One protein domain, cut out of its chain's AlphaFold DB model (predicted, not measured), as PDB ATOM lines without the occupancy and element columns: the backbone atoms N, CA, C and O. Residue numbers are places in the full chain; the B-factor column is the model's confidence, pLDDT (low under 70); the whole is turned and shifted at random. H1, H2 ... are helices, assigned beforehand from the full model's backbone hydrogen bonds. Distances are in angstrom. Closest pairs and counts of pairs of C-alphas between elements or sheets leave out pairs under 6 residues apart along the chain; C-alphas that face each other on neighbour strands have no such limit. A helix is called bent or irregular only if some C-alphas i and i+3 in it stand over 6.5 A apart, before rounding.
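Overview. This is residues 167 to 272 of the 579 residues of an uncharacterized protein of Corynebacterium mustelae (UniProt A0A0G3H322). H2 lies in the middle of a rounded body; H3, H1 and H4 run nearly aligned with it, H3 on one side, while H1 and H4 make a triangle with H2. H6 slants past H2 and H4 on the side away from H1, and H5 and H7 cap the end where H2 begins and H4 ends. The 106 printed residues hold seven named helices, H1 to H7, and no named strand: all helix, compact, radius of gyration of the C-alphas 12.3 A, spans 32 by 28 by 24 A.

Arrangement. H2, residues 180 to 191, is the hub, touching four helices. It forms hairpins with H3, residues 195 to 203 (C-alphas of Ser 185 and Ala 199 closest, 4.4 A), and H1, residues 167 to 175 (Leu 174 and Met 183, 5.6 A). H1 touches H4, residues 217 to 227, at a shallow tilt of 11 degrees, the same way; C-alphas 167 and 219 are closest, 6.4 A. With residues 184 to 187 alone, H2 only just touches H6, residues 243 to 253, with 3 pairs of C-alphas within 8 A, Leu 184 and Trp 246 closest at 7.2 A. H5, residues 233 to 241, touches H2 residues 180 to 181 alone, C-alphas 235 and 180 closest at 6.1 A. H7, residues 261 to 272, touches H4, C-alphas 264 and 227 closest at 6.2 A. Every O i to N i+4 pair is within hydrogen-bond range in H1 and H5, but 7 of 8 in H2, 5 of 7 in H4, 6 of 7 in H6, 6 of 8 in H7 and 2 of 5 in H3, which has 3 of 6 O i to N i+3 pairs within range.

Along the chain. H1 begins at C-alpha 167 (448.759, 475.521, 350.217). H2 measures 16.2 A, H4 15.9 A and H6 14.6 A. H7, 13.7 A, is irregular, with C-alphas 263 and 266 7.8 A apart, and ends at C-alpha 272 (439.958, 474.299, 373.829).

Size, cuts and confidence. The C-alphas farthest apart, of Arg 204 and Gln 259, are 33.3 A apart. The printed part has no cut. The long link is residues 204 to 216. pLDDT is under 70 in residues 195 to 199 and 201 to 209.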
ATOM      1  N   THR A 167     448.181 476.331 349.138       94.00
ATOM      2  CA  THR A 167     448.759 475.521 350.217       94.00
ATOM      3  C   THR A 167     450.212 475.917 350.468       94.00
ATOM      4  O   THR A 167     450.606 476.087 351.622       94.00
ATOM      5  N   GLN A 168     450.983 476.121 349.401       94.56
ATOM      6  CA  GLN A 168     452.379 476.539 349.469       94.56
ATOM      7  C   GLN A 168     452.538 477.971 349.996       94.56
ATOM      8  O   GLN A 168     453.382 478.199 350.859       94.56
ATOM      9  N   VAL A 169     451.700 478.918 349.553       95.25
ATOM     10  CA  VAL A 169     451.732 480.309 350.051       95.25
ATOM     11  C   VAL A 169     451.469 480.358 351.557       95.25
ATOM     12  O   VAL A 169     452.188 481.034 352.293       95.25
ATOM     13  N   ILE A 170     450.458 479.626 352.037       95.56
ATOM     14  CA  ILE A 170     450.122 479.609 353.465       95.56
ATOM     15  C   ILE A 170     451.211 478.900 354.277       95.56
ATOM     16  O   ILE A 170     451.582 479.407 355.332       95.56
ATOM     17  N   ALA A 171     451.762 477.784 353.788       94.88
ATOM     18  CA  ALA A 171     452.868 477.094 354.453       94.88
ATOM     19  C   ALA A 171     454.108 477.998 354.599       94.88
ATOM     20  O   ALA A 171     454.609 478.156 355.710       94.88
ATOM     21  N   ALA A 172     454.527 478.674 353.522       95.00
ATOM     22  CA  ALA A 172     455.640 479.626 353.564       95.00
ATOM     23  C   ALA A 172     455.359 480.803 354.518       95.00
ATOM     24  O   ALA A 172     456.239 481.247 355.252       95.00
ATOM     25  N   GLY A 173     454.116 481.297 354.552       94.88
ATOM     26  CA  GLY A 173     453.711 482.350 355.485       94.88
ATOM     27  C   GLY A 173     453.799 481.912 356.950       94.88
ATOM     28  O   GLY A 173     454.294 482.668 357.786       94.88
ATOM     29  N   LEU A 174     453.368 480.684 357.259       94.94
ATOM     30  CA  LEU A 174     453.424 480.110 358.609       94.94
ATOM     31  C   LEU A 174     454.858 479.961 359.127       94.94
ATOM     32  O   LEU A 174     455.086 480.168 360.318       94.94
ATOM     33  N   GLU A 175     455.819 479.642 358.260       93.12
ATOM     34  CA  GLU A 175     457.236 479.530 358.634       93.12
ATOM     35  C   GLU A 175     457.854 480.866 359.069       93.12
ATOM     36  O   GLU A 175     458.763 480.878 359.895       93.12
ATOM     37  N   GLN A 176     457.334 481.987 358.565       92.44
ATOM     38  CA  GLN A 176     457.823 483.333 358.878       92.44
ATOM     39  C   GLN A 176     457.072 484.018 360.031       92.44
ATOM     40  O   GLN A 176     457.389 485.158 360.390       92.44
ATOM     41  N   CYS A 177     456.031 483.388 360.582       92.31
ATOM     42  CA  CYS A 177     455.230 483.982 361.648       92.31
ATOM     43  C   CYS A 177     456.006 484.029 362.966       92.31
ATOM     44  O   CYS A 177     456.583 483.034 363.398       92.31
ATOM     45  N   ARG A 178     455.963 485.178 363.644       87.69
ATOM     46  CA  ARG A 178     456.657 485.384 364.927       87.69
ATOM     47  C   ARG A 178     455.821 484.980 366.139       87.69
ATOM     48  O   ARG A 178     456.355 484.907 367.237       87.69
ATOM     49  N   ASN A 179     454.513 484.814 365.952       89.75
ATOM     50  CA  ASN A 179     453.559 484.480 367.005       89.75
ATOM     51  C   ASN A 179     452.266 483.890 366.448       89.75
ATOM     52  O   ASN A 179     451.966 484.010 365.258       89.75
ATOM     53  N   SER A 180     451.469 483.321 367.341       92.31
ATOM     54  CA  SER A 180     450.157 482.739 367.077       92.31
ATOM     55  C   SER A 180     449.165 483.718 366.445       92.31
ATOM     56  O   SER A 180     448.387 483.315 365.586       92.31
ATOM     57  N   ARG A 181     449.182 485.014 366.780       90.75
ATOM     58  CA  ARG A 181     448.302 485.995 366.114       90.75
ATOM     59  C   ARG A 181     448.642 486.125 364.629       90.75
ATOM     60  O   ARG A 181     447.744 486.105 363.792       90.75
ATOM     61  N   GLU A 182     449.924 486.253 364.307       91.44
ATOM     62  CA  GLU A 182     450.401 486.308 362.926       91.44
ATOM     63  C   GLU A 182     450.048 485.013 362.171       91.44
ATOM     64  O   GLU A 182     449.498 485.086 361.070       91.44
ATOM     65  N   MET A 183     450.253 483.844 362.797       94.44
ATOM     66  CA  MET A 183     449.854 482.542 362.234       94.44
ATOM     67  C   MET A 183     448.355 482.488 361.936       94.44
ATOM     68  O   MET A 183     447.945 482.051 360.859       94.44
ATOM     69  N   LEU A 184     447.534 482.963 362.874       93.44
ATOM     70  CA  LEU A 184     446.089 483.010 362.722       93.44
ATOM     71  C   LEU A 184     445.692 483.874 361.521       93.44
ATOM     72  O   LEU A 184     444.951 483.403 360.659       93.44
ATOM     73  N   SER A 185     446.215 485.099 361.412       92.00
ATOM     74  CA  SER A 185     445.934 485.975 360.266       92.00
ATOM     75  C   SER A 185     446.340 485.343 358.931       92.00
ATOM     76  O   SER A 185     445.588 485.455 357.962       92.00
ATOM     77  N   CYS A 186     447.472 484.631 358.878       94.06
ATOM     78  CA  CYS A 186     447.890 483.887 357.688       94.06
ATOM     79  C   CYS A 186     446.862 482.817 357.292       94.06
ATOM     80  O   CYS A 186     446.451 482.770 356.135       94.06
ATOM     81  N   ILE A 187     446.397 481.992 358.236       94.62
ATOM     82  CA  ILE A 187     445.412 480.929 357.959       94.62
ATOM     83  C   ILE A 187     444.082 481.528 357.489       94.62
ATOM     84  O   ILE A 187     443.494 481.055 356.510       94.62
ATOM     85  N   LEU A 188     443.617 482.584 358.161       92.12
ATOM     86  CA  LEU A 188     442.363 483.253 357.822       92.12
ATOM     87  C   LEU A 188     442.408 483.882 356.427       92.12
ATOM     88  O   LEU A 188     441.422 483.795 355.702       92.12
ATOM     89  N   LEU A 189     443.553 484.423 356.003       92.38
ATOM     90  CA  LEU A 189     443.708 484.972 354.654       92.38
ATOM     91  C   LEU A 189     443.440 483.928 353.559       92.38
ATOM     92  O   LEU A 189     442.882 484.250 352.515       92.38
ATOM     93  N   GLY A 190     443.837 482.672 353.779       91.12
ATOM     94  CA  GLY A 190     443.657 481.604 352.789       91.12
ATOM     95  C   GLY A 190     442.285 480.925 352.831       91.12
ATOM     96  O   GLY A 190     441.795 480.459 351.789       91.12
ATOM     97  N   TYR A 191     441.691 480.834 354.025       92.75
ATOM     98  CA  TYR A 191     440.583 479.914 354.302       92.75
ATOM     99  C   TYR A 191     439.365 480.538 354.981       92.75
ATOM    100  O   TYR A 191     438.361 479.845 355.099       92.75
ATOM    101  N   ALA A 192     439.387 481.802 355.392       89.88
ATOM    102  CA  ALA A 192     438.193 482.474 355.897       89.88
ATOM    103  C   ALA A 192     437.477 483.248 354.784       89.88
ATOM    104  O   ALA A 192     438.086 483.674 353.803       89.88
ATOM    105  N   GLN A 193     436.171 483.441 354.943       82.56
ATOM    106  CA  GLN A 193     435.354 484.259 354.056       82.56
ATOM    107  C   GLN A 193     434.669 485.388 354.842       82.56
ATOM    108  O   GLN A 193     434.015 485.095 355.850       82.56
ATOM    109  N   PRO A 194     434.776 486.653 354.378       77.31
ATOM    110  CA  PRO A 194     435.566 487.117 353.223       77.31
ATOM    111  C   PRO A 194     437.076 487.275 353.527       77.31
ATOM    112  O   PRO A 194     437.463 487.846 354.546       77.31
ATOM    113  N   ALA A 195     437.927 486.795 352.612       59.53
ATOM    114  CA  ALA A 195     439.345 486.482 352.850       59.53
ATOM    115  C   ALA A 195     440.296 487.644 353.212       59.53
ATOM    116  O   ALA A 195     441.069 487.456 354.152       59.53
ATOM    117  N   PRO A 196     440.288 488.850 352.600       65.69
ATOM    118  CA  PRO A 196     441.174 489.885 353.130       65.69
ATOM    119  C   PRO A 196     440.606 490.438 354.441       65.69
ATOM    120  O   PRO A 196     441.337 490.625 355.412       65.69
ATOM    121  N   LEU A 197     439.285 490.630 354.516       66.25
ATOM    122  CA  LEU A 197     438.645 491.238 355.678       66.25
ATOM    123  C   LEU A 197     438.873 490.415 356.952       66.25
ATOM    124  O   LEU A 197     439.174 490.991 357.991       66.25
ATOM    125  N   ALA A 198     438.778 489.087 356.864       64.44
ATOM    126  CA  ALA A 198     438.975 488.167 357.979       64.44
ATOM    127  C   ALA A 198     440.402 488.212 358.551       64.44
ATOM    128  O   ALA A 198     440.586 488.316 359.764       64.44
ATOM    129  N   ALA A 199     441.419 488.193 357.687       68.19
ATOM    130  CA  ALA A 199     442.817 488.249 358.112       68.19
ATOM    131  C   ALA A 199     443.158 489.578 358.802       68.19
ATOM    132  O   ALA A 199     443.814 489.592 359.849       68.19
ATOM    133  N   PHE A 200     442.656 490.688 358.248       70.75
ATOM    134  CA  PHE A 200     442.841 492.019 358.822       70.75
ATOM    135  C   PHE A 200     441.911 492.291 360.014       70.75
ATOM    136  O   PHE A 200     442.222 493.155 360.827       70.75
ATOM    137  N   ALA A 201     440.802 491.561 360.180       63.97
ATOM    138  CA  ALA A 201     439.905 491.693 361.333       63.97
ATOM    139  C   ALA A 201     440.588 491.291 362.648       63.97
ATOM    140  O   ALA A 201     440.385 491.960 363.660       63.97
ATOM    141  N   VAL A 202     441.455 490.269 362.620       63.97
ATOM    142  CA  VAL A 202     442.286 489.880 363.776       63.97
ATOM    143  C   VAL A 202     443.184 491.031 364.215       63.97
ATOM    144  O   VAL A 202     443.302 491.308 365.411       63.97
ATOM    145  N   ASP A 203     443.760 491.754 363.248       61.84
ATOM    146  CA  ASP A 203     444.604 492.908 363.541       61.84
ATOM    147  C   ASP A 203     443.834 494.083 364.149       61.84
ATOM    148  O   ASP A 203     444.407 494.886 364.886       61.84
ATOM    149  N   ARG A 204     442.534 494.136 363.865       54.50
ATOM    150  CA  ARG A 204     441.586 495.167 364.292       54.50
ATOM    151  C   ARG A 204     440.807 494.782 365.553       54.50
ATOM    152  O   ARG A 204     439.966 495.552 365.992       54.50
ATOM    153  N   GLY A 205     441.046 493.591 366.114       55.94
ATOM    154  CA  GLY A 205     440.331 493.097 367.298       55.94
ATOM    155  C   GLY A 205     438.819 492.938 367.101       55.94
ATOM    156  O   GLY A 205     438.088 492.815 368.081       55.94
ATOM    157  N   LEU A 206     438.347 492.943 365.852       56.22
ATOM    158  CA  LEU A 206     436.946 492.693 365.531       56.22
ATOM    159  C   LEU A 206     436.649 491.215 365.804       56.22
ATOM    160  O   LEU A 206     437.575 490.412 365.778       56.22
ATOM    161  N   TYR A 207     435.388 490.856 366.064       58.59
ATOM    162  CA  TYR A 207     434.936 489.468 366.271       58.59
ATOM    163  C   TYR A 207     433.755 489.077 365.364       58.59
ATOM    164  O   TYR A 207     432.717 488.647 365.875       58.59
ATOM    165  N   PRO A 208     433.845 489.221 364.026       63.19
ATOM    166  CA  PRO A 208     432.816 488.672 363.156       63.19
ATOM    167  C   PRO A 208     432.807 487.141 363.241       63.19
ATOM    168  O   PRO A 208     433.851 486.490 363.319       63.19
ATOM    169  N   TYR A 209     431.616 486.545 363.194       66.19
ATOM    170  CA  TYR A 209     431.493 485.132 362.849       66.19
ATOM    171  C   TYR A 209     431.988 484.958 361.408       66.19
ATOM    172  O   TYR A 209     431.498 485.641 360.508       66.19
ATOM    173  N   MET A 210     432.976 484.089 361.185       75.31
ATOM    174  CA  MET A 210     433.577 483.891 359.865       75.31
ATOM    175  C   MET A 210     433.254 482.497 359.350       75.31
ATOM    176  O   MET A 210     433.345 481.504 360.074       75.31
ATOM    177  N   SER A 211     432.904 482.413 358.069       84.00
ATOM    178  CA  SER A 211     432.773 481.121 357.406       84.00
ATOM    179  C   SER A 211     434.162 480.618 357.021       84.00
ATOM    180  O   SER A 211     434.897 481.304 356.312       84.00
ATOM    181  N   MET A 212     434.528 479.431 357.503       90.00
ATOM    182  CA  MET A 212     435.806 478.790 357.191       90.00
ATOM    183  C   MET A 212     435.636 477.747 356.084       90.00
ATOM    184  O   MET A 212     434.805 476.839 356.181       90.00
ATOM    185  N   LEU A 213     436.480 477.841 355.064       91.00
ATOM    186  CA  LEU A 213     436.673 476.836 354.028       91.00
ATOM    187  C   LEU A 213     437.403 475.608 354.587       91.00
ATOM    188  O   LEU A 213     438.084 475.661 355.614       91.00
ATOM    189  N   SER A 214     437.285 474.484 353.882       91.38
ATOM    190  CA  SER A 214     438.005 473.256 354.223       91.38
ATOM    191  C   SER A 214     439.518 473.428 354.062       91.38
ATOM    192  O   SER A 214     439.993 473.888 353.024       91.38
ATOM    193  N   VAL A 215     440.278 472.996 355.072       93.88
ATOM    194  CA  VAL A 215     441.747 473.037 355.062       93.88
ATOM    195  C   VAL A 215     442.308 471.705 354.528       93.88
ATOM    196  O   VAL A 215     441.943 470.647 355.060       93.88
ATOM    197  N   PRO A 216     443.192 471.709 353.508       93.06
ATOM    198  CA  PRO A 216     443.798 470.502 352.943       93.06
ATOM    199  C   PRO A 216     444.636 469.718 353.956       93.06
ATOM    200  O   PRO A 216     445.355 470.307 354.761       93.06
ATOM    201  N   ARG A 217     444.622 468.380 353.862       89.31
ATOM    202  CA  ARG A 217     445.302 467.484 354.819       89.31
ATOM    203  C   ARG A 217     446.791 467.794 355.004       89.31
ATOM    204  O   ARG A 217     447.263 467.789 356.134       89.31
ATOM    205  N   ARG A 218     447.504 468.118 353.919       85.38
ATOM    206  CA  ARG A 218     448.936 468.473 353.963       85.38
ATOM    207  C   ARG A 218     449.212 469.726 354.802       85.38
ATOM    208  O   ARG A 218     450.218 469.771 355.496       85.38
ATOM    209  N   LEU A 219     448.307 470.706 354.788       93.19
ATOM    210  CA  LEU A 219     448.468 471.951 355.544       93.19
ATOM    211  C   LEU A 219     448.095 471.803 357.022       93.19
ATOM    212  O   LEU A 219     448.646 472.503 357.864       93.19
ATOM    213  N   ARG A 220     447.185 470.877 357.354       95.06
ATOM    214  CA  ARG A 220     446.778 470.605 358.745       95.06
ATOM    215  C   ARG A 220     447.980 470.257 359.626       95.06
ATOM    216  O   ARG A 220     448.106 470.816 360.708       95.06
ATOM    217  N   GLY A 221     448.880 469.413 359.111       92.44
ATOM    218  CA  GLY A 221     450.171 469.084 359.729       92.44
ATOM    219  C   GLY A 221     451.007 470.316 360.048       92.44
ATOM    220  O   GLY A 221     451.363 470.539 361.202       92.44
ATOM    221  N   ALA A 222     451.243 471.154 359.038       92.62
ATOM    222  CA  ALA A 222     452.029 472.375 359.189       92.62
ATOM    223  C   ALA A 222     451.405 473.355 360.196       92.62
ATOM    224  O   ALA A 222     452.123 473.941 360.996       92.62
ATOM    225  N   ILE A 223     450.074 473.500 360.216       95.75
ATOM    226  CA  ILE A 223     449.384 474.365 361.188       95.75
ATOM    227  C   ILE A 223     449.615 473.867 362.617       95.75
ATOM    228  O   ILE A 223     450.009 474.654 363.475       95.75
ATOM    229  N   VAL A 224     449.395 472.576 362.877       95.25
ATOM    230  CA  VAL A 224     449.576 471.993 364.217       95.25
ATOM    231  C   VAL A 224     451.042 472.088 364.656       95.25
ATOM    232  O   VAL A 224     451.319 472.489 365.786       95.25
ATOM    233  N   GLN A 225     451.982 471.819 363.749       93.00
ATOM    234  CA  GLN A 225     453.414 471.955 364.015       93.00
ATOM    235  C   GLN A 225     453.851 473.413 364.239       93.00
ATOM    236  O   GLN A 225     454.771 473.664 365.011       93.00
ATOM    237  N   SER A 226     453.237 474.393 363.576       93.69
ATOM    238  CA  SER A 226     453.531 475.805 363.848       93.69
ATOM    239  C   SER A 226     452.998 476.229 365.214       93.69
ATOM    240  O   SER A 226     453.694 476.933 365.940       93.69
ATOM    241  N   VAL A 227     451.814 475.748 365.601       94.38
ATOM    242  CA  VAL A 227     451.216 476.036 366.913       94.38
ATOM    243  C   VAL A 227     452.030 475.431 368.059       94.38
ATOM    244  O   VAL A 227     452.146 476.069 369.101       94.38
ATOM    245  N   SER A 228     452.663 474.264 367.885       93.62
ATOM    246  CA  SER A 228     453.534 473.696 368.934       93.62
ATOM    247  C   SER A 228     454.742 474.580 369.275       93.62
ATOM    248  O   SER A 228     455.301 474.463 370.363       93.62
ATOM    249  N   ARG A 229     455.126 475.511 368.386       92.12
ATOM    250  CA  ARG A 229     456.212 476.483 368.621       92.12
ATOM    251  C   ARG A 229     455.790 477.632 369.543       92.12
ATOM    252  O   ARG A 229     456.655 478.345 370.048       92.12
ATOM    253  N   CYS A 230     454.492 477.812 369.786       90.00
ATOM    254  CA  CYS A 230     453.943 478.842 370.669       90.00
ATOM    255  C   CYS A 230     454.105 478.430 372.142       90.00
ATOM    256  O   CYS A 230     453.144 478.050 372.812       90.00
ATOM    257  N   THR A 231     455.340 478.441 372.643       84.88
ATOM    258  CA  THR A 231     455.678 478.041 374.024       84.88
ATOM    259  C   THR A 231     455.881 479.226 374.960       84.88
ATOM    260  O   THR A 231     455.759 479.083 376.172       84.88
ATOM    261  N   GLN A 232     456.164 480.406 374.407       83.19
ATOM    262  CA  GLN A 232     456.374 481.629 375.175       83.19
ATOM    263  C   GLN A 232     455.053 482.129 375.767       83.19
ATOM    264  O   GLN A 232     454.038 482.173 375.074       83.19
ATOM    265  N   GLU A 233     455.060 482.574 377.024       78.69
ATOM    266  CA  GLU A 233     453.830 482.933 377.748       78.69
ATOM    267  C   GLU A 233     452.997 484.021 377.071       78.69
ATOM    268  O   GLU A 233     451.768 483.951 377.052       78.69
ATOM    269  N   TRP A 234     453.649 485.026 376.486       77.31
ATOM    270  CA  TRP A 234     452.951 486.083 375.757       77.31
ATOM    271  C   TRP A 234     452.239 485.534 374.514       77.31
ATOM    272  O   TRP A 234     451.162 486.017 374.168       77.31
ATOM    273  N   ASP A 235     452.800 484.510 373.871       81.94
ATOM    274  CA  ASP A 235     452.221 483.878 372.691       81.94
ATOM    275  C   ASP A 235     451.062 482.943 373.070       81.94
ATOM    276  O   ASP A 235     450.007 482.948 372.437       81.94
ATOM    277  N   VAL A 236     451.193 482.235 374.194       84.19
ATOM    278  CA  VAL A 236     450.087 481.488 374.815       84.19
ATOM    279  C   VAL A 236     448.952 482.435 375.227       84.19
ATOM    280  O   VAL A 236     447.774 482.144 375.011       84.19
ATOM    281  N   GLY A 237     449.288 483.629 375.720       81.50
ATOM    282  CA  GLY A 237     448.324 484.695 375.980       81.50
ATOM    283  C   GLY A 237     447.585 485.158 374.725       81.50
ATOM    284  O   GLY A 237     446.387 485.440 374.792       81.50
ATOM    285  N   LEU A 238     448.252 485.189 373.566       84.25
ATOM    286  CA  LEU A 238     447.606 485.471 372.281       84.25
ATOM    287  C   LEU A 238     446.696 484.315 371.838       84.25
ATOM    288  O   LEU A 238     445.582 484.585 371.381       84.25
ATOM    289  N   LEU A 239     447.097 483.052 372.033       88.06
ATOM    290  CA  LEU A 239     446.228 481.887 371.795       88.06
ATOM    291  C   LEU A 239     444.929 481.986 372.605       88.06
ATOM    292  O   LEU A 239     443.847 481.796 372.045       88.06
ATOM    293  N   LEU A 240     445.021 482.347 373.890       84.62
ATOM    294  CA  LEU A 240     443.847 482.548 374.743       84.62
ATOM    295  C   LEU A 240     443.025 483.773 374.307       84.62
ATOM    296  O   LEU A 240     441.804 483.691 374.180       84.62
ATOM    297  N   ARG A 241     443.673 484.911 374.033       81.62
ATOM    298  CA  ARG A 241     442.985 486.140 373.600       81.62
ATOM    299  C   ARG A 241     442.174 485.917 372.323       81.62
ATOM    300  O   ARG A 241     441.054 486.405 372.215       81.62
ATOM    301  N   TYR A 242     442.726 485.168 371.371       85.25
ATOM    302  CA  TYR A 242     442.095 484.868 370.085       85.25
ATOM    303  C   TYR A 242     441.494 483.454 370.030       85.25
ATOM    304  O   TYR A 242     441.265 482.911 368.947       85.25
ATOM    305  N   GLN A 243     441.178 482.867 371.189       87.94
ATOM    306  CA  GLN A 243     440.707 481.486 371.329       87.94
ATOM    307  C   GLN A 243     439.507 481.165 370.430       87.94
ATOM    308  O   GLN A 243     439.446 480.102 369.815       87.94
ATOM    309  N   ARG A 244     438.555 482.098 370.304       87.06
ATOM    310  CA  ARG A 244     437.363 481.923 369.454       87.06
ATOM    311  C   ARG A 244     437.718 481.676 367.988       87.06
ATOM    312  O   ARG A 244     437.090 480.838 367.348       87.06
ATOM    313  N   TYR A 245     438.723 482.373 367.473       88.75
ATOM    314  CA  TYR A 245     439.186 482.205 366.101       88.75
ATOM    315  C   TYR A 245     439.943 480.902 365.909       88.75
ATOM    316  O   TYR A 245     439.682 480.165 364.961       88.75
ATOM    317  N   TRP A 246     440.822 480.578 366.854       93.25
ATOM    318  CA  TRP A 246     441.548 479.317 366.836       93.25
ATOM    319  C   TRP A 246     440.620 478.104 366.892       93.25
ATOM    320  O   TRP A 246     440.827 477.150 366.150       93.25
ATOM    321  N   ARG A 247     439.531 478.166 367.667       92.44
ATOM    322  CA  ARG A 247     438.495 477.121 367.671       92.44
ATOM    323  C   ARG A 247     437.827 476.951 366.304       92.44
ATOM    324  O   ARG A 247     437.605 475.819 365.888       92.44
ATOM    325  N   GLN A 248     437.547 478.039 365.580       91.12
ATOM    326  CA  GLN A 248     436.997 477.958 364.216       91.12
ATOM    327  C   GLN A 248     437.995 477.326 363.235       91.12
ATOM    328  O   GLN A 248     437.608 476.497 362.411       91.12
ATOM    329  N   VAL A 249     439.281 477.671 363.350       93.56
ATOM    330  CA  VAL A 249     440.354 477.045 362.564       93.56
ATOM    331  C   VAL A 249     440.454 475.552 362.883       93.56
ATOM    332  O   VAL A 249     440.406 474.722 361.973       93.56
ATOM    333  N   PHE A 250     440.522 475.179 364.160       95.62
ATOM    334  CA  PHE A 250     440.658 473.785 364.580       95.62
ATOM    335  C   PHE A 250     439.423 472.933 364.312       95.62
ATOM    336  O   PHE A 250     439.574 471.740 364.063       95.62
ATOM    337  N   ALA A 251     438.236 473.532 364.207       93.62
ATOM    338  CA  ALA A 251     437.050 472.840 363.706       93.62
ATOM    339  C   ALA A 251     437.188 472.375 362.241       93.62
ATOM    340  O   ALA A 251     436.478 471.463 361.831       93.62
ATOM    341  N   LYS A 252     438.077 472.987 361.441       94.75
ATOM    342  CA  LYS A 252     438.374 472.574 360.052       94.75
ATOM    343  C   LYS A 252     439.683 471.806 359.908       94.75
ATOM    344  O   LYS A 252     439.840 471.035 358.958       94.75
ATOM    345  N   VAL A 253     440.628 472.034 360.815       95.06
ATOM    346  CA  VAL A 253     441.920 471.339 360.839       95.06
ATOM    347  C   VAL A 253     441.800 469.962 361.490       95.06
ATOM    348  O   VAL A 253     442.474 469.052 361.031       95.06
ATOM    349  N   HIS A 254     440.929 469.788 362.488       94.31
ATOM    350  CA  HIS A 254     440.847 468.579 363.317       94.31
ATOM    351  C   HIS A 254     442.222 468.208 363.903       94.31
ATOM    352  O   HIS A 254     442.835 467.230 363.481       94.31
ATOM    353  N   PRO A 255     442.757 469.027 364.828       94.50
ATOM    354  CA  PRO A 255     444.161 468.954 365.227       94.50
ATOM    355  C   PRO A 255     444.556 467.601 365.832       94.50
ATOM    356  O   PRO A 255     445.676 467.164 365.612       94.50
ATOM    357  N   TYR A 256     443.641 466.914 366.519       94.62
ATOM    358  CA  TYR A 256     443.892 465.606 367.140       94.62
ATOM    359  C   TYR A 256     443.957 464.434 366.144       94.62
ATOM    360  O   TYR A 256     444.440 463.363 366.496       94.62
ATOM    361  N   ASP A 257     443.530 464.635 364.891       93.31
ATOM    362  CA  ASP A 257     443.635 463.630 363.819       93.31
ATOM    363  C   ASP A 257     444.966 463.743 363.045       93.31
ATOM    364  O   ASP A 257     445.223 463.008 362.083       93.31
ATOM    365  N   VAL A 258     445.807 464.715 363.408       92.88
ATOM    366  CA  VAL A 258     447.072 465.028 362.743       92.88
ATOM    367  C   VAL A 258     448.220 464.344 363.480       92.88
ATOM    368  O   VAL A 258     448.355 464.473 364.689       92.88
ATOM    369  N   GLN A 259     449.097 463.651 362.757       90.44
ATOM    370  CA  GLN A 259     450.283 463.031 363.353       90.44
ATOM    371  C   GLN A 259     451.187 464.084 364.023       90.44
ATOM    372  O   GLN A 259     451.521 465.092 363.401       90.44
ATOM    373  N   GLY A 260     451.615 463.828 365.265       87.81
ATOM    374  CA  GLY A 260     452.489 464.726 366.030       87.81
ATOM    375  C   GLY A 260     451.756 465.836 366.790       87.81
ATOM    376  O   GLY A 260     452.409 466.739 367.318       87.81
ATOM    377  N   TRP A 261     450.420 465.786 366.867       93.94
ATOM    378  CA  TRP A 261     449.608 466.742 367.628       93.94
ATOM    379  C   TRP A 261     449.976 466.806 369.111       93.94
ATOM    380  O   TRP A 261     449.781 467.843 369.745       93.94
ATOM    381  N   GLU A 262     450.550 465.732 369.658       95.69
ATOM    382  CA  GLU A 262     450.964 465.634 371.054       95.69
ATOM    383  C   GLU A 262     451.964 466.738 371.423       95.69
ATOM    384  O   GLU A 262     451.934 467.249 372.541       95.69
ATOM    385  N   GLN A 263     452.792 467.173 370.467       94.31
ATOM    386  CA  GLN A 263     453.740 468.277 370.654       94.31
ATOM    387  C   GLN A 263     453.045 469.633 370.835       94.31
ATOM    388  O   GLN A 263     453.609 470.528 371.454       94.31
ATOM    389  N   ALA A 264     451.832 469.789 370.299       94.94
ATOM    390  CA  ALA A 264     451.005 470.985 370.438       94.94
ATOM    391  C   ALA A 264     449.956 470.853 371.556       94.94
ATOM    392  O   ALA A 264     449.114 471.739 371.705       94.94
ATOM    393  N   ARG A 265     449.952 469.747 372.319       95.00
ATOM    394  CA  ARG A 265     448.866 469.407 373.252       95.00
ATOM    395  C   ARG A 265     448.549 470.536 374.225       95.00
ATOM    396  O   ARG A 265     447.389 470.900 374.355       95.00
ATOM    397  N   PHE A 266     449.569 471.124 374.848       93.94
ATOM    398  CA  PHE A 266     449.381 472.231 375.785       93.94
ATOM    399  C   PHE A 266     448.683 473.431 375.124       93.94
ATOM    400  O   PHE A 266     447.707 473.955 375.654       93.94
ATOM    401  N   GLN A 267     449.127 473.838 373.935       95.06
ATOM    402  CA  GLN A 267     448.529 474.952 373.195       95.06
ATOM    403  C   GLN A 267     447.092 474.643 372.762       95.06
ATOM    404  O   GLN A 267     446.220 475.513 372.828       95.06
ATOM    405  N   LEU A 268     446.829 473.403 372.344       95.31
ATOM    406  CA  LEU A 268     445.486 472.937 372.011       95.31
ATOM    407  C   LEU A 268     444.580 472.950 373.244       95.31
ATOM    408  O   LEU A 268     443.452 473.428 373.149       95.31
ATOM    409  N   ASP A 269     445.072 472.517 374.403       93.31
ATOM    410  CA  ASP A 269     444.330 472.552 375.663       93.31
ATOM    411  C   ASP A 269     444.006 473.993 376.084       93.31
ATOM    412  O   ASP A 269     442.869 474.267 376.475       93.31
ATOM    413  N   VAL A 270     444.926 474.946 375.892       90.50
ATOM    414  CA  VAL A 270     444.655 476.385 376.090       90.50
ATOM    415  C   VAL A 270     443.546 476.865 375.148       90.50
ATOM    416  O   VAL A 270     442.594 477.527 375.573       90.50
ATOM    417  N   VAL A 271     443.609 476.511 373.861       92.38
ATOM    418  CA  VAL A 271     442.595 476.928 372.879       92.38
ATOM    419  C   VAL A 271     441.235 476.270 373.141       92.38
ATOM    420  O   VAL A 271     440.187 476.907 373.004       92.38
ATOM    421  N   HIS A 272     441.202 475.005 373.536       91.25
ATOM    422  CA  HIS A 272     439.958 474.299 373.829       91.25
ATOM    423  C   HIS A 272     439.426 474.590 375.238       91.25
ATOM    424  O   HIS A 272     438.240 474.394 375.480       91.25
TER     425      HIS A 272